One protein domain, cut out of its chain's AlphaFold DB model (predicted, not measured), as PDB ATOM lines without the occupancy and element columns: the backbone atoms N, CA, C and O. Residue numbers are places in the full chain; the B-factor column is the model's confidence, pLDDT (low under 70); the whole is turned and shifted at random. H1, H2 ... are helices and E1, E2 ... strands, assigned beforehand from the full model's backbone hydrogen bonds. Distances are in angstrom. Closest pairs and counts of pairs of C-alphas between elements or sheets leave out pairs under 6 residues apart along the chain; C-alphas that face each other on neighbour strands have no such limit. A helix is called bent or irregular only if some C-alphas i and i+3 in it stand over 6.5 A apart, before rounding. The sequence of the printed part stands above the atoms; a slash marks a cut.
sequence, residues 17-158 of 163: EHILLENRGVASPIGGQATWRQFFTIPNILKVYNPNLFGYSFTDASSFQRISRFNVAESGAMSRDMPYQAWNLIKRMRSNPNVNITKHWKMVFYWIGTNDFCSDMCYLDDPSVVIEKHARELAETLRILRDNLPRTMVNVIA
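AT A GLANCE: This is residues 17 to 158 of the 163 residues of the protein "Putative phospholipase" of Lutzomyia longipalpis (UniProt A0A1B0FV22). Two parallel strands, E1 and E2, make a small sheet, and two helices, H3 and H5, lie side by side next to it, both running against the strands' direction. Short H4 folds back on the first part of H5 as a helical hairpin that reaches past one end of the sheet, while H2 lies toward the opposite end of the longest axis among long stretches with no named element, and tiny H1 lies away from the other named elements. You will find 142 printed residues with five named helices and two named strands in the order H1 H2 H3 E1 H4 H5 E2, and the class is mostly helix. The whole is compact, with a radius of gyration of the C-alphas of 16.0 A and spans of 51 by 41 by 25 A.

IN THESE COORDINATES: Find C-alpha 106 at (-43.133, 18.277, -28.121), where E1, residues 106 to 111, begins its 15.9 A. E2, residues 152 to 157, covers 15.5 A and ends at C-alpha 157 at (-42.708, 8.632, -41.156). The longest helix is H5, residues 127 to 148, 32.2 A from C-alpha 127 at (-28.345, 1.703, -54.050). H3, residues 79 to 94, covers 23.5 A, H4 is residues 114 to 123, and H2 is residues 42 to 49. H1, residues 17 to 20, is irregular, with C-alphas 17 and 20 at 7.1 A; H3 is only just irregular, with C-alphas 80 and 83 at 6.9 A.

HOW THE PARTS SIT: Look first at E1 and E2, parallel neighbours at 20 degrees: N 108 and O 153 are within hydrogen-bond range at 2.9 A, and N 155 and O 108 at 2.8 A. H3 and E1 are near each other, with 7 pairs of C-alphas within 10 A. H3 and H5 touch, the same way at a shallow tilt of 13 degrees, the closest C-alphas being those of Pro 83 and Thr 141, 4.8 A. H4 and H5 form a helical hairpin at a shallow tilt of 32 degrees, opposite ways; H5 touches H4 with residues 127 to 134 alone, closest at the C-alphas of Met 121 and Pro 127, 5.0 A. E1, H4, H5 and E2 make a strand-helix-strand unit, two parallel strands with helices between them in the chain, with a right-handed crossover. H2 touches no helix and is apart from E1 and E2. Every O i to N i+4 pair is within hydrogen-bond range in H5, against 2 of 4 in H2, 10 of 12 in H3 and 4 of 6 in H4; H1 is too short for such a pair.

THE WHOLE: The two C-alphas farthest apart are those of Pro 51 and Asp 125, 50.9 A. The links H1 to H2, H2 to H3 and H3 to E1 are long. The printed part has no cut, its mean pLDDT is 94.6, and no printed residue is under 70.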
ATOM      1  N   GLU A  17     -48.926  27.532 -61.878       77.38
ATOM      2  CA  GLU A  17     -48.214  28.618 -61.196       77.38
ATOM      3  C   GLU A  17     -48.138  28.452 -59.667       77.38
ATOM      4  O   GLU A  17     -47.239  28.998 -59.033       77.38
ATOM      5  N   HIS A  18     -49.041  27.677 -59.060       77.88
ATOM      6  CA  HIS A  18     -49.086  27.466 -57.611       77.88
ATOM      7  C   HIS A  18     -48.181  26.321 -57.134       77.88
ATOM      8  O   HIS A  18     -48.116  26.066 -55.933       77.88
ATOM      9  N   ILE A  19     -47.463  25.632 -58.029       76.38
ATOM     10  CA  ILE A  19     -46.606  24.490 -57.662       76.38
ATOM     11  C   ILE A  19     -45.495  24.892 -56.681       76.38
ATOM     12  O   ILE A  19     -45.117  24.104 -55.818       76.38
ATOM     13  N   LEU A  20     -45.002  26.130 -56.775       78.50
ATOM     14  CA  LEU A  20     -43.951  26.644 -55.894       78.50
ATOM     15  C   LEU A  20     -44.484  27.174 -54.551       78.50
ATOM     16  O   LEU A  20     -43.694  27.594 -53.705       78.50
ATOM     17  N   LEU A  21     -45.806  27.180 -54.338       85.69
ATOM     18  CA  LEU A  21     -46.400  27.624 -53.081       85.69
ATOM     19  C   LEU A  21     -46.346  26.508 -52.036       85.69
ATOM     20  O   LEU A  21     -46.792  25.387 -52.267       85.69
ATOM     21  N   GLU A  22     -45.837  26.836 -50.853       91.62
ATOM     22  CA  GLU A  22     -45.791  25.928 -49.707       91.62
ATOM     23  C   GLU A  22     -46.966  26.218 -48.767       91.62
ATOM     24  O   GLU A  22     -46.913  27.123 -47.925       91.62
ATOM     25  N   ASN A  23     -48.039  25.432 -48.900       94.00
ATOM     26  CA  ASN A  23     -49.258  25.554 -48.103       94.00
ATOM     27  C   ASN A  23     -49.095  24.915 -46.712       94.00
ATOM     28  O   ASN A  23     -49.836  24.016 -46.303       94.00
ATOM     29  N   ARG A  24     -48.114  25.399 -45.941       95.25
ATOM     30  CA  ARG A  24     -47.764  24.869 -44.609       95.25
ATOM     31  C   ARG A  24     -48.950  24.838 -43.650       95.25
ATOM     32  O   ARG A  24     -49.006  23.965 -42.789       95.25
ATOM     33  N   GLY A  25     -49.890  25.773 -43.796       95.25
ATOM     34  CA  GLY A  25     -51.118  25.857 -43.007       95.25
ATOM     35  C   GLY A  25     -52.016  24.621 -43.104       95.25
ATOM     36  O   GLY A  25     -52.690  24.292 -42.126       95.25
ATOM     37  N   VAL A  26     -51.986  23.902 -44.229       95.75
ATOM     38  CA  VAL A  26     -52.819  22.710 -44.478       95.75
ATOM     39  C   VAL A  26     -52.013  21.410 -44.536       95.75
ATOM     40  O   VAL A  26     -52.586  20.340 -44.711       95.75
ATOM     41  N   ALA A  27     -50.690  21.476 -44.357       95.44
ATOM     42  CA  ALA A  27     -49.831  20.298 -44.351       95.44
ATOM     43  C   ALA A  27     -50.234  19.327 -43.226       95.44
ATOM     44  O   ALA A  27     -50.261  19.705 -42.055       95.44
ATOM     45  N   SER A  28     -50.486  18.058 -43.560       92.88
ATOM     46  CA  SER A  28     -50.967  17.034 -42.615       92.88
ATOM     47  C   SER A  28     -50.238  17.000 -41.248       92.88
ATOM     48  O   SER A  28     -50.922  17.058 -40.217       92.88
ATOM     49  N   PRO A  29     -48.885  16.992 -41.171       95.62
ATOM     50  CA  PRO A  29     -48.193  16.816 -39.889       95.62
ATOM     51  C   PRO A  29     -48.189  18.056 -38.977       95.62
ATOM     52  O   PRO A  29     -48.028  17.922 -37.766       95.62
ATOM     53  N   ILE A  30     -48.308  19.274 -39.517       97.06
ATOM     54  CA  ILE A  30     -48.044  20.504 -38.740       97.06
ATOM     55  C   ILE A  30     -48.895  21.718 -39.138       97.06
ATOM     56  O   ILE A  30     -48.797  22.773 -38.513       97.06
ATOM     57  N   GLY A  31     -49.764  21.587 -40.131       97.00
ATOM     58  CA  GLY A  31     -50.726  22.613 -40.500       97.00
ATOM     59  C   GLY A  31     -51.819  22.743 -39.449       97.00
ATOM     60  O   GLY A  31     -52.324  21.753 -38.934       97.00
ATOM     61  N   GLY A  32     -52.186  23.964 -39.092       96.31
ATOM     62  CA  GLY A  32     -53.293  24.252 -38.185       96.31
ATOM     63  C   GLY A  32     -54.178  25.383 -38.687       96.31
ATOM     64  O   GLY A  32     -54.813  26.058 -37.871       96.31
ATOM     65  N   GLN A  33     -54.198  25.603 -40.003       96.00
ATOM     66  CA  GLN A  33     -55.141  26.496 -40.660       96.00
ATOM     67  C   GLN A  33     -56.566  26.001 -40.406       96.00
ATOM     68  O   GLN A  33     -56.870  24.818 -40.565       96.00
ATOM     69  N   ALA A  34     -57.436  26.927 -40.009       95.25
ATOM     70  CA  ALA A  34     -58.848  26.676 -39.747       95.25
ATOM     71  C   ALA A  34     -59.101  25.514 -38.748       95.25
ATOM     72  O   ALA A  34     -58.481  25.463 -37.678       95.25
ATOM     73  N   THR A  35     -60.050  24.619 -39.052       95.56
ATOM     74  CA  THR A  35     -60.503  23.526 -38.170       95.56
ATOM     75  C   THR A  35     -60.325  22.146 -38.808       95.56
ATOM     76  O   THR A  35     -60.184  22.035 -40.024       95.56
ATOM     77  N   TRP A  36     -60.418  21.076 -38.005       95.44
ATOM     78  CA  TRP A  36     -60.282  19.689 -38.492       95.44
ATOM     79  C   TRP A  36     -61.368  19.283 -39.495       95.44
ATOM     80  O   TRP A  36     -61.164  18.362 -40.278       95.44
ATOM     81  N   ARG A  37     -62.509  19.985 -39.486       95.44
ATOM     82  CA  ARG A  37     -63.613  19.777 -40.433       95.44
ATOM     83  C   ARG A  37     -63.336  20.366 -41.814       95.44
ATOM     84  O   ARG A  37     -63.983  19.964 -42.771       95.44
ATOM     85  N   GLN A  38     -62.422  21.330 -41.903       95.25
ATOM     86  CA  GLN A  38     -62.031  21.973 -43.160       95.25
ATOM     87  C   GLN A  38     -60.712  21.404 -43.675       95.25
ATOM     88  O   GLN A  38     -60.604  21.066 -44.846       95.25
ATOM     89  N   PHE A  39     -59.729  21.261 -42.784       95.06
ATOM     90  CA  PHE A  39     -58.429  20.683 -43.099       95.06
ATOM     91  C   PHE A  39     -58.093  19.619 -42.062       95.06
ATOM     92  O   PHE A  39     -57.860  19.920 -40.888       95.06
ATOM     93  N   PHE A  40     -58.077  18.360 -42.493       95.19
ATOM     94  CA  PHE A  40     -57.789  17.232 -41.619       95.19
ATOM     95  C   PHE A  40     -56.276  17.111 -41.392       95.19
ATOM     96  O   PHE A  40     -55.564  16.443 -42.137       95.19
ATOM     97  N   THR A  41     -55.779  17.800 -40.367       96.69
ATOM     98  CA  THR A  41     -54.365  17.804 -39.976       96.69
ATOM     99  C   THR A  41     -54.210  17.412 -38.511       96.69
ATOM    100  O   THR A  41     -55.125  17.607 -37.699       96.69
ATOM    101  N   ILE A  42     -53.031  16.908 -38.137       97.25
ATOM    102  CA  ILE A  42     -52.769  16.502 -36.752       97.25
ATOM    103  C   ILE A  42     -52.978  17.668 -35.768       97.25
ATOM    104  O   ILE A  42     -53.734  17.490 -34.808       97.25
ATOM    105  N   PRO A  43     -52.425  18.881 -35.982       97.19
ATOM    106  CA  PRO A  43     -52.697  19.995 -35.077       97.19
ATOM    107  C   PRO A  43     -54.176  20.374 -35.001       97.19
ATOM    108  O   PRO A  43     -54.650  20.720 -33.923       97.19
ATOM    109  N   ASN A  44     -54.930  20.295 -36.102       97.25
ATOM    110  CA  ASN A  44     -56.358  20.607 -36.086       97.25
ATOM    111  C   ASN A  44     -57.169  19.649 -35.210       97.25
ATOM    112  O   ASN A  44     -58.099  20.098 -34.540       97.25
ATOM    113  N   ILE A  45     -56.793  18.371 -35.169       97.38
ATOM    114  CA  ILE A  45     -57.390  17.381 -34.267       97.38
ATOM    115  C   ILE A  45     -56.953  17.660 -32.824       97.38
ATOM    116  O   ILE A  45     -57.788  17.761 -31.929       97.38
ATOM    117  N   LEU A  46     -55.652  17.851 -32.585       96.94
ATOM    118  CA  LEU A  46     -55.113  18.049 -31.236       96.94
ATOM    119  C   LEU A  46     -55.637  19.321 -30.557       96.94
ATOM    120  O   LEU A  46     -55.848  19.312 -29.345       96.94
ATOM    121  N   LYS A  47     -55.908  20.390 -31.317       95.50
ATOM    122  CA  LYS A  47     -56.523  21.626 -30.800       95.50
ATOM    123  C   LYS A  47     -57.894  21.402 -30.156       95.50
ATOM    124  O   LYS A  47     -58.257  22.167 -29.270       95.50
ATOM    125  N   VAL A  48     -58.641  20.371 -30.573       96.56
ATOM    126  CA  VAL A  48     -59.942  20.021 -29.971       96.56
ATOM    127  C   VAL A  48     -59.770  19.603 -28.511       96.56
ATOM    128  O   VAL A  48     -60.585  19.954 -27.667       96.56
ATOM    129  N   TYR A  49     -58.690  18.881 -28.215       96.75
ATOM    130  CA  TYR A  49     -58.411  18.335 -26.886       96.75
ATOM    131  C   TYR A  49     -57.480  19.229 -26.060       96.75
ATOM    132  O   TYR A  49     -57.484  19.166 -24.835       96.75
ATOM    133  N   ASN A  50     -56.680  20.069 -26.720       96.06
ATOM    134  CA  ASN A  50     -55.782  21.021 -26.083       96.06
ATOM    135  C   ASN A  50     -55.849  22.394 -26.778       96.06
ATOM    136  O   ASN A  50     -55.099  22.640 -27.730       96.06
ATOM    137  N   PRO A  51     -56.675  23.325 -26.269       91.69
ATOM    138  CA  PRO A  51     -56.767  24.684 -26.802       91.69
ATOM    139  C   PRO A  51     -55.452  25.477 -26.733       91.69
ATOM    140  O   PRO A  51     -55.246  26.393 -27.523       91.69
ATOM    141  N   ASN A  52     -54.534  25.103 -25.832       95.06
ATOM    142  CA  ASN A  52     -53.231  25.752 -25.657       95.06
ATOM    143  C   ASN A  52     -52.136  25.161 -26.563       95.06
ATOM    144  O   ASN A  52     -50.947  25.412 -26.346       95.06
ATOM    145  N   LEU A  53     -52.501  24.344 -27.558       96.50
ATOM    146  CA  LEU A  53     -51.546  23.814 -28.525       96.50
ATOM    147  C   LEU A  53     -50.817  24.964 -29.238       96.50
ATOM    148  O   LEU A  53     -51.426  25.946 -29.662       96.50
ATOM    149  N   PHE A  54     -49.506  24.821 -29.414       96.25
ATOM    150  CA  PHE A  54     -48.652  25.855 -29.989       96.25
ATOM    151  C   PHE A  54     -47.622  25.256 -30.949       96.25
ATOM    152  O   PHE A  54     -47.147  24.143 -30.743       96.25
ATOM    153  N   GLY A  55     -47.239  26.021 -31.977       95.94
ATOM    154  CA  GLY A  55     -46.114  25.693 -32.863       95.94
ATOM    155  C   GLY A  55     -46.472  25.274 -34.292       95.94
ATOM    156  O   GLY A  55     -45.580  25.235 -35.137       95.94
ATOM    157  N   TYR A  56     -47.751  25.019 -34.573       96.56
ATOM    158  CA  TYR A  56     -48.261  24.685 -35.907       96.56
ATOM    159  C   TYR A  56     -48.309  25.904 -36.844       96.56
ATOM    160  O   TYR A  56     -48.340  27.050 -36.390       96.56
ATOM    161  N   SER A  57     -48.299  25.663 -38.156       96.62
ATOM    162  CA  SER A  57     -48.345  26.706 -39.193       96.62
ATOM    163  C   SER A  57     -49.792  27.107 -39.501       96.62
ATOM    164  O   SER A  57     -50.676  26.258 -39.522       96.62
ATOM    165  N   PHE A  58     -50.049  28.395 -39.740       92.94
ATOM    166  CA  PHE A  58     -51.413  28.919 -39.944       92.94
ATOM    167  C   PHE A  58     -51.732  29.273 -41.395       92.94
ATOM    168  O   PHE A  58     -52.903  29.376 -41.742       92.94
ATOM    169  N   THR A  59     -50.701  29.512 -42.199       93.00
ATOM    170  CA  THR A  59     -50.804  30.064 -43.549       93.00
ATOM    171  C   THR A  59     -49.734  29.450 -44.436       93.00
ATOM    172  O   THR A  59     -48.854  28.716 -43.966       93.00
ATOM    173  N   ASP A  60     -49.780  29.823 -45.704       92.50
ATOM    174  CA  ASP A  60     -48.676  29.653 -46.635       92.50
ATOM    175  C   ASP A  60     -47.454  30.423 -46.128       92.50
ATOM    176  O   ASP A  60     -47.578  31.531 -45.585       92.50
ATOM    177  N   ALA A  61     -46.282  29.805 -46.240       90.88
ATOM    178  CA  ALA A  61     -45.017  30.402 -45.835       90.88
ATOM    179  C   ALA A  61     -43.843  29.588 -46.376       90.88
ATOM    180  O   ALA A  61     -43.932  28.369 -46.470       90.88
ATOM    181  N   SER A  62     -42.706  30.238 -46.599       90.56
ATOM    182  CA  SER A  62     -41.421  29.562 -46.805       90.56
ATOM    183  C   SER A  62     -40.725  29.263 -45.475       90.56
ATOM    184  O   SER A  62     -40.977  29.934 -44.467       90.56
ATOM    185  N   SER A  63     -39.808  28.287 -45.462       89.62
ATOM    186  CA  SER A  63     -39.145  27.809 -44.236       89.62
ATOM    187  C   SER A  63     -38.491  28.946 -43.449       89.62
ATOM    188  O   SER A  63     -38.654  29.025 -42.234       89.62
ATOM    189  N   PHE A  64     -37.807  29.876 -44.117       89.25
ATOM    190  CA  PHE A  64     -37.073  30.984 -43.497       89.25
ATOM    191  C   PHE A  64     -37.970  32.074 -42.893       89.25
ATOM    192  O   PHE A  64     -37.518  32.855 -42.053       89.25
ATOM    193  N   GLN A  65     -39.245  32.141 -43.279       91.31
ATOM    194  CA  GLN A  65     -40.155  33.161 -42.770       91.31
ATOM    195  C   GLN A  65     -40.605  32.818 -41.350       91.31
ATOM    196  O   GLN A  65     -40.975  31.682 -41.055       91.31
ATOM    197  N   ARG A  66     -40.673  33.814 -40.457       89.62
ATOM    198  CA  ARG A  66     -41.110  33.624 -39.056       89.62
ATOM    199  C   ARG A  66     -42.518  33.022 -38.940       89.62
ATOM    200  O   ARG A  66     -42.808  32.303 -37.982       89.62
ATOM    201  N   ILE A  67     -43.380  33.300 -39.917       92.50
ATOM    202  CA  ILE A  67     -44.759  32.799 -39.985       92.50
ATOM    203  C   ILE A  67     -44.856  31.287 -40.261       92.50
ATOM    204  O   ILE A  67     -45.879  30.691 -39.936       92.50
ATOM    205  N   SER A  68     -43.778  30.635 -40.723       94.00
ATOM    206  CA  SER A  68     -43.699  29.165 -40.825       94.00
ATOM    207  C   SER A  68     -43.711  28.463 -39.459       94.00
ATOM    208  O   SER A  68     -43.976  27.262 -39.378       94.00
ATOM    209  N   ARG A  69     -43.489  29.211 -38.363       95.56
ATOM    210  CA  ARG A  69     -43.463  28.711 -36.979       95.56
ATOM    211  C   ARG A  69     -42.407  27.607 -36.823       95.56
ATOM    212  O   ARG A  69     -41.229  27.844 -37.101       95.56
ATOM    213  N   PHE A  70     -42.798  26.429 -36.338       97.69
ATOM    214  CA  PHE A  70     -41.898  25.289 -36.150       97.69
ATOM    215  C   PHE A  70     -41.905  24.315 -37.327       97.69
ATOM    216  O   PHE A  70     -41.250  23.274 -37.267       97.69
ATOM    217  N   ASN A  71     -42.574  24.665 -38.428       97.88
ATOM    218  CA  ASN A  71     -42.393  23.957 -39.681       97.88
ATOM    219  C   ASN A  71     -41.092  24.418 -40.354       97.88
ATOM    220  O   ASN A  71     -41.059  25.427 -41.051       97.88
ATOM    221  N   VAL A  72     -40.022  23.665 -40.105       97.62
ATOM    222  CA  VAL A  72     -38.681  23.876 -40.677       97.62
ATOM    223  C   VAL A  72     -38.409  23.015 -41.913       97.62
ATOM    224  O   VAL A  72     -37.262  22.918 -42.323       97.62
ATOM    225  N   ALA A  73     -39.429  22.354 -42.466       97.19
ATOM    226  CA  ALA A  73     -39.265  21.525 -43.657       97.19
ATOM    227  C   ALA A  73     -38.916  22.366 -44.885       97.19
ATOM    228  O   ALA A  73     -39.372  23.508 -44.984       97.19
ATOM    229  N   GLU A  74     -38.156  21.803 -45.815       95.69
ATOM    230  CA  GLU A  74     -37.672  22.501 -47.006       95.69
ATOM    231  C   GLU A  74     -37.904  21.639 -48.239       95.69
ATOM    232  O   GLU A  74     -37.505  20.478 -48.281       95.69
ATOM    233  N   SER A  75     -38.578  22.196 -49.241       93.25
ATOM    234  CA  SER A  75     -38.800  21.492 -50.501       93.25
ATOM    235  C   SER A  75     -37.468  21.080 -51.138       93.25
ATOM    236  O   SER A  75     -36.544  21.884 -51.228       93.25
ATOM    237  N   GLY A  76     -37.369  19.815 -51.558       92.62
ATOM    238  CA  GLY A  76     -36.137  19.232 -52.104       92.62
ATOM    239  C   GLY A  76     -35.112  18.770 -51.062       92.62
ATOM    240  O   GLY A  76     -34.074  18.237 -51.449       92.62
ATOM    241  N   ALA A  77     -35.384  18.932 -49.760       95.94
ATOM    242  CA  ALA A  77     -34.499  18.429 -48.713       95.94
ATOM    243  C   ALA A  77     -34.323  16.907 -48.798       95.94
ATOM    244  O   ALA A  77     -35.262  16.163 -49.099       95.94
ATOM    245  N   MET A  78     -33.123  16.455 -48.467       95.69
ATOM    246  CA  MET A  78     -32.736  15.052 -48.354       95.69
ATOM    247  C   MET A  78     -32.317  14.744 -46.913       95.69
ATOM    248  O   MET A  78     -32.228  15.631 -46.060       95.69
ATOM    249  N   SER A  79     -32.008  13.484 -46.616       96.31
ATOM    250  CA  SER A  79     -31.610  13.055 -45.264       96.31
ATOM    251  C   SER A  79     -30.421  13.840 -44.719       96.31
ATOM    252  O   SER A  79     -30.411  14.187 -43.541       96.31
ATOM    253  N   ARG A  80     -29.467  14.197 -45.590       96.06
ATOM    254  CA  ARG A  80     -28.283  15.014 -45.257       96.06
ATOM    255  C   ARG A  80     -28.615  16.406 -44.705       96.06
ATOM    256  O   ARG A  80     -27.794  17.008 -44.024       96.06
ATOM    257  N   ASP A  81     -29.811  16.921 -44.987       97.88
ATOM    258  CA  ASP A  81     -30.252  18.248 -44.545       97.88
ATOM    259  C   ASP A  81     -30.967  18.189 -43.182       97.88
ATOM    260  O   ASP A  81     -31.226  19.211 -42.535       97.88
ATOM    261  N   MET A  82     -31.289  16.988 -42.696       98.31
ATOM    262  CA  MET A  82     -32.072  16.801 -41.477       98.31
ATOM    263  C   MET A  82     -31.337  17.197 -40.190       98.31
ATOM    264  O   MET A  82     -31.990  17.812 -39.335       98.31
ATOM    265  N   PRO A  83     -30.014  16.974 -40.034       98.56
ATOM    266  CA  PRO A  83     -29.264  17.534 -38.912       98.56
ATOM    267  C   PRO A  83     -29.378  19.064 -38.840       98.56
ATOM    268  O   PRO A  83     -29.626  19.628 -37.770       98.56
ATOM    269  N   TYR A  84     -29.297  19.747 -39.989       98.38
ATOM    270  CA  TYR A  84     -29.491  21.196 -40.070       98.38
ATOM    271  C   TYR A  84     -30.913  21.604 -39.656       98.38
ATOM    272  O   TYR A  84     -31.085  22.489 -38.808       98.38
ATOM    273  N   GLN A  85     -31.942  20.930 -40.182       98.50
ATOM    274  CA  GLN A  85     -33.326  21.210 -39.799       98.50
ATOM    275  C   GLN A  85     -33.581  20.978 -38.299       98.50
ATOM    276  O   GLN A  85     -34.301  21.769 -37.684       98.50
ATOM    277  N   ALA A  86     -32.975  19.955 -37.681       98.69
ATOM    278  CA  ALA A  86     -33.067  19.734 -36.235       98.69
ATOM    279  C   ALA A  86     -32.506  20.926 -35.453       98.69
ATOM    280  O   ALA A  86     -33.186  21.463 -34.575       98.69
ATOM    281  N   TRP A  87     -31.303  21.391 -35.794       98.56
ATOM    282  CA  TRP A  87     -30.703  22.553 -35.136       98.56
ATOM    283  C   TRP A  87     -31.518  23.829 -35.338       98.56
ATOM    284  O   TRP A  87     -31.713  24.591 -34.386       98.56
ATOM    285  N   ASN A  88     -32.060  24.047 -36.537       98.12
ATOM    286  CA  ASN A  88     -32.947  25.174 -36.817       98.12
ATOM    287  C   ASN A  88     -34.220  25.111 -35.952       98.12
ATOM    288  O   ASN A  88     -34.590  26.101 -35.316       98.12
ATOM    289  N   LEU A  89     -34.848  23.937 -35.842       98.25
ATOM    290  CA  LEU A  89     -36.011  23.719 -34.980       98.25
ATOM    291  C   LEU A  89     -35.691  24.020 -33.511       98.25
ATOM    292  O   LEU A  89     -36.411  24.784 -32.865       98.25
ATOM    293  N   ILE A  90     -34.584  23.474 -33.001       98.44
ATOM    294  CA  ILE A  90     -34.105  23.698 -31.630       98.44
ATOM    295  C   ILE A  90     -33.889  25.190 -31.381       98.44
ATOM    296  O   ILE A  90     -34.378  25.729 -30.385       98.44
ATOM    297  N   LYS A  91     -33.198  25.875 -32.298       97.75
ATOM    298  CA  LYS A  91     -32.928  27.314 -32.215       97.75
ATOM    299  C   LYS A  91     -34.225  28.117 -32.147       97.75
ATOM    300  O   LYS A  91     -34.346  28.984 -31.285       97.75
ATOM    301  N   ARG A  92     -35.204  27.809 -33.004       97.25
ATOM    302  CA  ARG A  92     -36.517  28.480 -33.021       97.25
ATOM    303  C   ARG A  92     -37.311  28.259 -31.748       97.25
ATOM    304  O   ARG A  92     -37.977  29.180 -31.290       97.25
ATOM    305  N   MET A  93     -37.279  27.052 -31.191       97.56
ATOM    306  CA  MET A  93     -37.979  26.773 -29.942       97.56
ATOM    307  C   MET A  93     -37.301  27.474 -28.759       97.56
ATOM    308  O   MET A  93     -37.991  28.086 -27.954       97.56
ATOM    309  N   ARG A  94     -35.962  27.452 -28.678       97.50
ATOM    310  CA  ARG A  94     -35.200  28.122 -27.607       97.50
ATOM    311  C   ARG A  94     -35.362  29.641 -27.621       97.50
ATOM    312  O   ARG A  94     -35.365  30.252 -26.559       97.50
ATOM    313  N   SER A  95     -35.497  30.249 -28.797       96.69
ATOM    314  CA  SER A  95     -35.678  31.700 -28.929       96.69
ATOM    315  C   SER A  95     -37.129  32.164 -28.774       96.69
ATOM    316  O   SER A  95     -37.386  33.369 -28.791       96.69
ATOM    317  N   ASN A  96     -38.092  31.247 -28.641       96.81
ATOM    318  CA  ASN A  96     -39.501  31.602 -28.531       96.81
ATOM    319  C   ASN A  96     -39.931  31.679 -27.058       96.81
ATOM    320  O   ASN A  96     -39.950  30.646 -26.388       96.81
ATOM    321  N   PRO A  97     -40.367  32.849 -26.554       96.62
ATOM    322  CA  PRO A  97     -40.741  33.005 -25.147       96.62
ATOM    323  C   PRO A  97     -41.956  32.157 -24.739       96.62
ATOM    324  O   PRO A  97     -42.133  31.870 -23.560       96.62
ATOM    325  N   ASN A  98     -42.772  31.708 -25.698       96.62
ATOM    326  CA  ASN A  98     -43.931  30.851 -25.429       96.62
ATOM    327  C   ASN A  98     -43.565  29.363 -25.295       96.62
ATOM    328  O   ASN A  98     -44.441  28.529 -25.065       96.62
ATOM    329  N   VAL A  99     -42.292  28.996 -25.475       97.75
ATOM    330  CA  VAL A  99     -41.842  27.608 -25.383       97.75
ATOM    331  C   VAL A  99     -40.959  27.416 -24.167       97.75
ATOM    332  O   VAL A  99     -39.820  27.868 -24.109       97.75
ATOM    333  N   ASN A 100     -41.454  26.623 -23.221       97.62
ATOM    334  CA  ASN A 100     -40.622  26.079 -22.170       97.62
ATOM    335  C   ASN A 100     -40.019  24.744 -22.630       97.62
ATOM    336  O   ASN A 100     -40.672  23.701 -22.558       97.62
ATOM    337  N   ILE A 101     -38.770  24.775 -23.106       97.00
ATOM    338  CA  ILE A 101     -38.070  23.601 -23.658       97.00
ATOM    339  C   ILE A 101     -38.056  22.416 -22.689       97.00
ATOM    340  O   ILE A 101     -38.227  21.282 -23.130       97.00
ATOM    341  N   THR A 102     -37.872  22.649 -21.389       97.00
ATOM    342  CA  THR A 102     -37.716  21.573 -20.400       97.00
ATOM    343  C   THR A 102     -39.050  21.044 -19.885       97.00
ATOM    344  O   THR A 102     -39.135  19.876 -19.504       97.00
ATOM    345  N   LYS A 103     -40.108  21.867 -19.890       97.62
ATOM    346  CA  LYS A 103     -41.418  21.497 -19.333       97.62
ATOM    347  C   LYS A 103     -42.436  21.057 -20.380       97.62
ATOM    348  O   LYS A 103     -43.185  20.119 -20.111       97.62
ATOM    349  N   HIS A 104     -42.492  21.699 -21.543       97.81
ATOM    350  CA  HIS A 104     -43.496  21.374 -22.558       97.81
ATOM    351  C   HIS A 104     -43.189  20.031 -23.222       97.81
ATOM    352  O   HIS A 104     -42.030  19.724 -23.503       97.81
ATOM    353  N   TRP A 105     -44.228  19.252 -23.509       97.88
ATOM    354  CA  TRP A 105     -44.122  18.108 -24.411       97.88
ATOM    355  C   TRP A 105     -44.092  18.593 -25.861       97.88
ATOM    356  O   TRP A 105     -44.844  19.497 -26.227       97.88
ATOM    357  N   LYS A 106     -43.208  18.016 -26.678       98.06
ATOM    358  CA  LYS A 106     -43.133  18.277 -28.121       98.06
ATOM    359  C   LYS A 106     -43.509  17.019 -28.885       98.06
ATOM    360  O   LYS A 106     -43.066  15.927 -28.540       98.06
ATOM    361  N   MET A 107     -44.259  17.203 -29.958       97.94
ATOM    362  CA  MET A 107     -44.464  16.193 -30.985       97.94
ATOM    363  C   MET A 107     -43.752  16.676 -32.246       97.94
ATOM    364  O   MET A 107     -44.100  17.725 -32.787       97.94
ATOM    365  N   VAL A 108     -42.721  15.954 -32.674       98.44
ATOM    366  CA  VAL A 108     -41.923  16.286 -33.857       98.44
ATOM    367  C   VAL A 108     -42.177  15.227 -34.915       98.44
ATOM    368  O   VAL A 108     -41.985  14.043 -34.670       98.44
ATOM    369  N   PHE A 109     -42.595  15.659 -36.098       98.19
ATOM    370  CA  PHE A 109     -42.670  14.797 -37.272       98.19
ATOM    371  C   PHE A 109     -41.355  14.878 -38.043       98.19
ATOM    372  O   PHE A 109     -40.888  15.985 -38.346       98.19
ATOM    373  N   TYR A 110     -40.779  13.713 -38.327       97.69
ATOM    374  CA  TYR A 110     -39.626  13.504 -39.192       97.69
ATOM    375  C   TYR A 110     -40.121  12.759 -40.430       97.69
ATOM    376  O   TYR A 110     -40.538  11.607 -40.322       97.69
ATOM    377  N   TRP A 111     -40.121  13.422 -41.584       95.94
ATOM    378  CA  TRP A 111     -40.600  12.835 -42.836       95.94
ATOM    379  C   TRP A 111     -39.692  13.257 -43.988       95.94
ATOM    380  O   TRP A 111     -39.742  14.397 -44.445       95.94
ATOM    381  N   ILE A 112     -38.799  12.351 -44.374       95.56
ATOM    382  CA  ILE A 112     -37.749  12.564 -45.371       95.56
ATOM    383  C   ILE A 112     -37.432  11.228 -46.049       95.56
ATOM    384  O   ILE A 112     -37.838  10.168 -45.561       95.56
ATOM    385  N   GLY A 113     -36.664  11.280 -47.132       91.81
ATOM    386  CA  GLY A 113     -36.198  10.112 -47.877       91.81
ATOM    387  C   GLY A 113     -36.762  10.057 -49.291       91.81
ATOM    388  O   GLY A 113     -36.170   9.417 -50.150       91.81
ATOM    389  N   THR A 114     -37.845  10.784 -49.584       89.50
ATOM    390  CA  THR A 114     -38.424  10.782 -50.936       89.50
ATOM    391  C   THR A 114     -37.435  11.306 -51.970       89.50
ATOM    392  O   THR A 114     -37.250  10.672 -53.002       89.50
ATOM    393  N   ASN A 115     -36.722  12.391 -51.664       91.38
ATOM    394  CA  ASN A 115     -35.696  12.931 -52.554       91.38
ATOM    395  C   ASN A 115     -34.448  12.039 -52.618       91.38
ATOM    396  O   ASN A 115     -33.891  11.877 -53.701       91.38
ATOM    397  N   ASP A 116     -34.040  11.423 -51.503       91.19
ATOM    398  CA  ASP A 116     -32.919  10.475 -51.459       91.19
ATOM    399  C   ASP A 116     -33.179   9.266 -52.371       91.19
ATOM    400  O   ASP A 116     -32.335   8.893 -53.182       91.19
ATOM    401  N   PHE A 117     -34.374   8.680 -52.280       89.38
ATOM    402  CA  PHE A 117     -34.724   7.470 -53.022       89.38
ATOM    403  C   PHE A 117     -35.182   7.751 -54.455       89.38
ATOM    404  O   PHE A 117     -34.963   6.918 -55.324       89.38
ATOM    405  N   CYS A 118     -35.775   8.916 -54.736       85.19
ATOM    406  CA  CYS A 118     -36.135   9.293 -56.109       85.19
ATOM    407  C   CYS A 118     -34.945   9.839 -56.909       85.19
ATOM    408  O   CYS A 118     -34.978   9.797 -58.136       85.19
ATOM    409  N   SER A 119     -33.929  10.398 -56.243       85.56
ATOM    410  CA  SER A 119     -32.744  10.946 -56.912       85.56
ATOM    411  C   SER A 119     -31.564   9.994 -56.761       85.56
ATOM    412  O   SER A 119     -31.264   9.240 -57.681       85.56
ATOM    413  N   ASP A 120     -30.914   9.981 -55.598       84.62
ATOM    414  CA  ASP A 120     -29.617   9.322 -55.420       84.62
ATOM    415  C   ASP A 120     -29.691   7.814 -55.710       84.62
ATOM    416  O   ASP A 120     -28.787   7.272 -56.340       84.62
ATOM    417  N   MET A 121     -30.785   7.142 -55.331       84.56
ATOM    418  CA  MET A 121     -30.943   5.700 -55.579       84.56
ATOM    419  C   MET A 121     -31.070   5.350 -57.070       84.56
ATOM    420  O   MET A 121     -30.730   4.238 -57.460       84.56
ATOM    421  N   CYS A 122     -31.543   6.281 -57.903       82.50
ATOM    422  CA  CYS A 122     -31.674   6.082 -59.346       82.50
ATOM    423  C   CYS A 122     -30.388   6.404 -60.120       82.50
ATOM    424  O   CYS A 122     -30.241   5.942 -61.249       82.50
ATOM    425  N   TYR A 123     -29.489   7.214 -59.550       84.31
ATOM    426  CA  TYR A 123     -28.285   7.696 -60.240       84.31
ATOM    427  C   TYR A 123     -26.981   7.056 -59.758       84.31
ATOM    428  O   TYR A 123     -25.989   7.119 -60.480       84.31
ATOM    429  N   LEU A 124     -26.949   6.490 -58.550       86.19
ATOM    430  CA  LEU A 124     -25.763   5.816 -58.026       86.19
ATOM    431  C   LEU A 124     -25.740   4.341 -58.434       86.19
ATOM    432  O   LEU A 124     -26.765   3.665 -58.394       86.19
ATOM    433  N   ASP A 125     -24.543   3.844 -58.753       88.31
ATOM    434  CA  ASP A 125     -24.333   2.450 -59.168       88.31
ATOM    435  C   ASP A 125     -24.714   1.441 -58.071       88.31
ATOM    436  O   ASP A 125     -25.156   0.332 -58.369       88.31
ATOM    437  N   ASP A 126     -24.551   1.828 -56.802       91.00
ATOM    438  CA  ASP A 126     -24.888   1.010 -55.639       91.00
ATOM    439  C   ASP A 126     -25.970   1.685 -54.769       91.00
ATOM    440  O   ASP A 126     -25.669   2.577 -53.961       91.00
ATOM    441  N   PRO A 127     -27.235   1.237 -54.879       87.56
ATOM    442  CA  PRO A 127     -28.345   1.703 -54.050       87.56
ATOM    443  C   PRO A 127     -28.131   1.526 -52.542       87.56
ATOM    444  O   PRO A 127     -28.709   2.275 -51.747       87.56
ATOM    445  N   SER A 128     -27.307   0.561 -52.116       90.94
ATOM    446  CA  SER A 128     -27.072   0.295 -50.692       90.94
ATOM    447  C   SER A 128     -26.413   1.486 -49.992       90.94
ATOM    448  O   SER A 128     -26.764   1.804 -48.854       90.94
ATOM    449  N   VAL A 129     -25.572   2.237 -50.710       92.06
ATOM    450  CA  VAL A 129     -24.917   3.453 -50.212       92.06
ATOM    451  C   VAL A 129     -25.946   4.512 -49.805       92.06
ATOM    452  O   VAL A 129     -25.781   5.181 -48.781       92.06
ATOM    453  N   VAL A 130     -27.038   4.649 -50.565       91.94
ATOM    454  CA  VAL A 130     -28.124   5.597 -50.261       91.94
ATOM    455  C   VAL A 130     -28.855   5.186 -48.990       91.94
ATOM    456  O   VAL A 130     -29.100   6.025 -48.122       91.94
ATOM    457  N   ILE A 131     -29.149   3.893 -48.843       92.06
ATOM    458  CA  ILE A 131     -29.837   3.341 -47.669       92.06
ATOM    459  C   ILE A 131     -28.977   3.516 -46.411       92.06
ATOM    460  O   ILE A 131     -29.461   4.006 -45.388       92.06
ATOM    461  N   GLU A 132     -27.690   3.169 -46.480       94.38
ATOM    462  CA  GLU A 132     -26.757   3.326 -45.362       94.38
ATOM    463  C   GLU A 132     -26.588   4.788 -44.952       94.38
ATOM    464  O   GLU A 132     -26.542   5.114 -43.760       94.38
ATOM    465  N   LYS A 133     -26.505   5.693 -45.932       94.12
ATOM    466  CA  LYS A 133     -26.440   7.130 -45.678       94.12
ATOM    467  C   LYS A 133     -27.726   7.620 -45.022       94.12
ATOM    468  O   LYS A 133     -27.646   8.235 -43.964       94.12
ATOM    469  N   HIS A 134     -28.894   7.278 -45.562       94.88
ATOM    470  CA  HIS A 134     -30.190   7.627 -44.973       94.88
ATOM    471  C   HIS A 134     -30.294   7.169 -43.508       94.88
ATOM    472  O   HIS A 134     -30.640   7.961 -42.630       94.88
ATOM    473  N   ALA A 135     -29.913   5.921 -43.214       95.75
ATOM    474  CA  ALA A 135     -29.927   5.375 -41.857       95.75
ATOM    475  C   ALA A 135     -28.986   6.130 -40.901       95.75
ATOM    476  O   ALA A 135     -29.345   6.405 -39.751       95.75
ATOM    477  N   ARG A 136     -27.787   6.496 -41.371       97.88
ATOM    478  CA  ARG A 136     -26.801   7.266 -40.600       97.88
ATOM    479  C   ARG A 136     -27.311   8.664 -40.263       97.88
ATOM    480  O   ARG A 136     -27.273   9.047 -39.095       97.88
ATOM    481  N   GLU A 137     -27.837   9.378 -41.254       97.81
ATOM    482  CA  GLU A 137     -28.365  10.740 -41.095       97.81
ATOM    483  C   GLU A 137     -29.622  10.774 -40.215       97.81
ATOM    484  O   GLU A 137     -29.802  11.676 -39.387       97.81
ATOM    485  N   LEU A 138     -30.481   9.755 -40.322       97.75
ATOM    486  CA  LEU A 138     -31.600   9.551 -39.405       97.75
ATOM    487  C   LEU A 138     -31.097   9.389 -37.967       97.75
ATOM    488  O   LEU A 138     -31.552  10.101 -37.069       97.75
ATOM    489  N   ALA A 139     -30.138   8.488 -37.735       98.44
ATOM    490  CA  ALA A 139     -29.590   8.245 -36.404       98.44
ATOM    491  C   ALA A 139     -28.915   9.496 -35.817       98.44
ATOM    492  O   ALA A 139     -29.100   9.795 -34.634       98.44
ATOM    493  N   GLU A 140     -28.160  10.242 -36.622       98.62
ATOM    494  CA  GLU A 140     -27.561  11.516 -36.223       98.62
ATOM    495  C   GLU A 140     -28.629  12.541 -35.830       98.62
ATOM    496  O   GLU A 140     -28.591  13.092 -34.727       98.62
ATOM    497  N   THR A 141     -29.636  12.735 -36.680       98.69
ATOM    498  CA  THR A 141     -30.714  13.691 -36.416       98.69
ATOM    499  C   THR A 141     -31.470  13.344 -35.132       98.69
ATOM    500  O   THR A 141     -31.733  14.217 -34.301       98.69
ATOM    501  N   LEU A 142     -31.794  12.064 -34.921       98.62
ATOM    502  CA  LEU A 142     -32.474  11.608 -33.708       98.62
ATOM    503  C   LEU A 142     -31.622  11.826 -32.451       98.62
ATOM    504  O   LEU A 142     -32.172  12.199 -31.414       98.62
ATOM    505  N   ARG A 143     -30.294  11.657 -32.529       98.75
ATOM    506  CA  ARG A 143     -29.375  11.979 -31.422       98.75
ATOM    507  C   ARG A 143     -29.377  13.475 -31.112       98.75
ATOM    508  O   ARG A 143     -29.542  13.835 -29.950       98.75
ATOM    509  N   ILE A 144     -29.314  14.338 -32.131       98.81
ATOM    510  CA  ILE A 144     -29.403  15.800 -31.955       98.81
ATOM    511  C   ILE A 144     -30.693  16.176 -31.215       98.81
ATOM    512  O   ILE A 144     -30.642  16.927 -30.236       98.81
ATOM    513  N   LEU A 145     -31.840  15.639 -31.648       98.69
ATOM    514  CA  LEU A 145     -33.134  15.894 -31.008       98.69
ATOM    515  C   LEU A 145     -33.168  15.359 -29.570       98.69
ATOM    516  O   LEU A 145     -33.561  16.097 -28.667       98.69
ATOM    517  N   ARG A 146     -32.728  14.116 -29.337       98.31
ATOM    518  CA  ARG A 146     -32.670  13.492 -28.004       98.31
ATOM    519  C   ARG A 146     -31.864  14.341 -27.022       98.31
ATOM    520  O   ARG A 146     -32.326  14.583 -25.910       98.31
ATOM    521  N   ASP A 147     -30.695  14.812 -27.444       98.50
ATOM    522  CA  ASP A 147     -29.741  15.494 -26.567       98.50
ATOM    523  C   ASP A 147     -30.147  16.951 -26.275       98.50
ATOM    524  O   ASP A 147     -29.714  17.532 -25.281       98.50
ATOM    525  N   ASN A 148     -31.009  17.555 -27.106       98.44
ATOM    526  CA  ASN A 148     -31.337  18.986 -27.023       98.44
ATOM    527  C   ASN A 148     -32.818  19.317 -26.791       98.44
ATOM    528  O   ASN A 148     -33.129  20.464 -26.447       98.44
ATOM    529  N   LEU A 149     -33.728  18.358 -26.980       97.56
ATOM    530  CA  LEU A 149     -35.175  18.516 -26.824       97.56
ATOM    531  C   LEU A 149     -35.726  17.425 -25.890       97.56
ATOM    532  O   LEU A 149     -36.322  16.454 -26.362       97.56
ATOM    533  N   PRO A 150     -35.601  17.586 -24.557       98.00
ATOM    534  CA  PRO A 150     -36.193  16.642 -23.597       98.00
ATOM    535  C   PRO A 150     -37.715  16.576 -23.777       98.00
ATOM    536  O   PRO A 150     -38.274  17.511 -24.322       98.00
ATOM    537  N   ARG A 151     -38.438  15.554 -23.295       98.19
ATOM    538  CA  ARG A 151     -39.919  15.466 -23.438       98.19
ATOM    539  C   ARG A 151     -40.399  15.634 -24.888       98.19
ATOM    540  O   ARG A 151     -41.243  16.484 -25.189       98.19
ATOM    541  N   THR A 152     -39.829  14.844 -25.787       98.44
ATOM    542  CA  THR A 152     -40.158  14.893 -27.212       98.44
ATOM    543  C   THR A 152     -40.545  13.511 -27.698       98.44
ATOM    544  O   THR A 152     -39.804  12.553 -27.500       98.44
ATOM    545  N   MET A 153     -41.703  13.422 -28.343       98.31
ATOM    546  CA  MET A 153     -42.099  12.274 -29.148       98.31
ATOM    547  C   MET A 153     -41.722  12.578 -30.595       98.31
ATOM    548  O   MET A 153     -42.160  13.596 -31.140       98.31
ATOM    549  N   VAL A 154     -40.894  11.729 -31.198       98.31
ATOM    550  CA  VAL A 154     -40.524  11.845 -32.612       98.31
ATOM    551  C   VAL A 154     -41.293  10.794 -33.401       98.31
ATOM    552  O   VAL A 154     -41.114   9.601 -33.178       98.31
ATOM    553  N   ASN A 155     -42.146  11.243 -34.317       97.62
ATOM    554  CA  ASN A 155     -42.841  10.384 -35.269       97.62
ATOM    555  C   ASN A 155     -42.003  10.315 -36.545       97.62
ATOM    556  O   ASN A 155     -41.955  11.290 -37.300       97.62
ATOM    557  N   VAL A 156     -41.327   9.186 -36.753       97.00
ATOM    558  CA  VAL A 156     -40.585   8.903 -37.985       97.00
ATOM    559  C   VAL A 156     -41.567   8.319 -38.996       97.00
ATOM    560  O   VAL A 156     -42.126   7.248 -38.770       97.00
ATOM    561  N   ILE A 157     -41.810   9.047 -40.081       94.94
ATOM    562  CA  ILE A 157     -42.708   8.632 -41.156       94.94
ATOM    563  C   ILE A 157     -41.855   8.004 -42.252       94.94
ATOM    564  O   ILE A 157     -40.958   8.653 -42.793       94.94
ATOM    565  N   ALA A 158     -42.138   6.739 -42.558       90.25
ATOM    566  CA  ALA A 158     -41.474   6.031 -43.639       90.25
ATOM    567  C   ALA A 158     -41.744   6.724 -44.979       90.25
ATOM    568  O   ALA A 158     -42.839   7.240 -45.223       90.25
TER     569      ALA A 158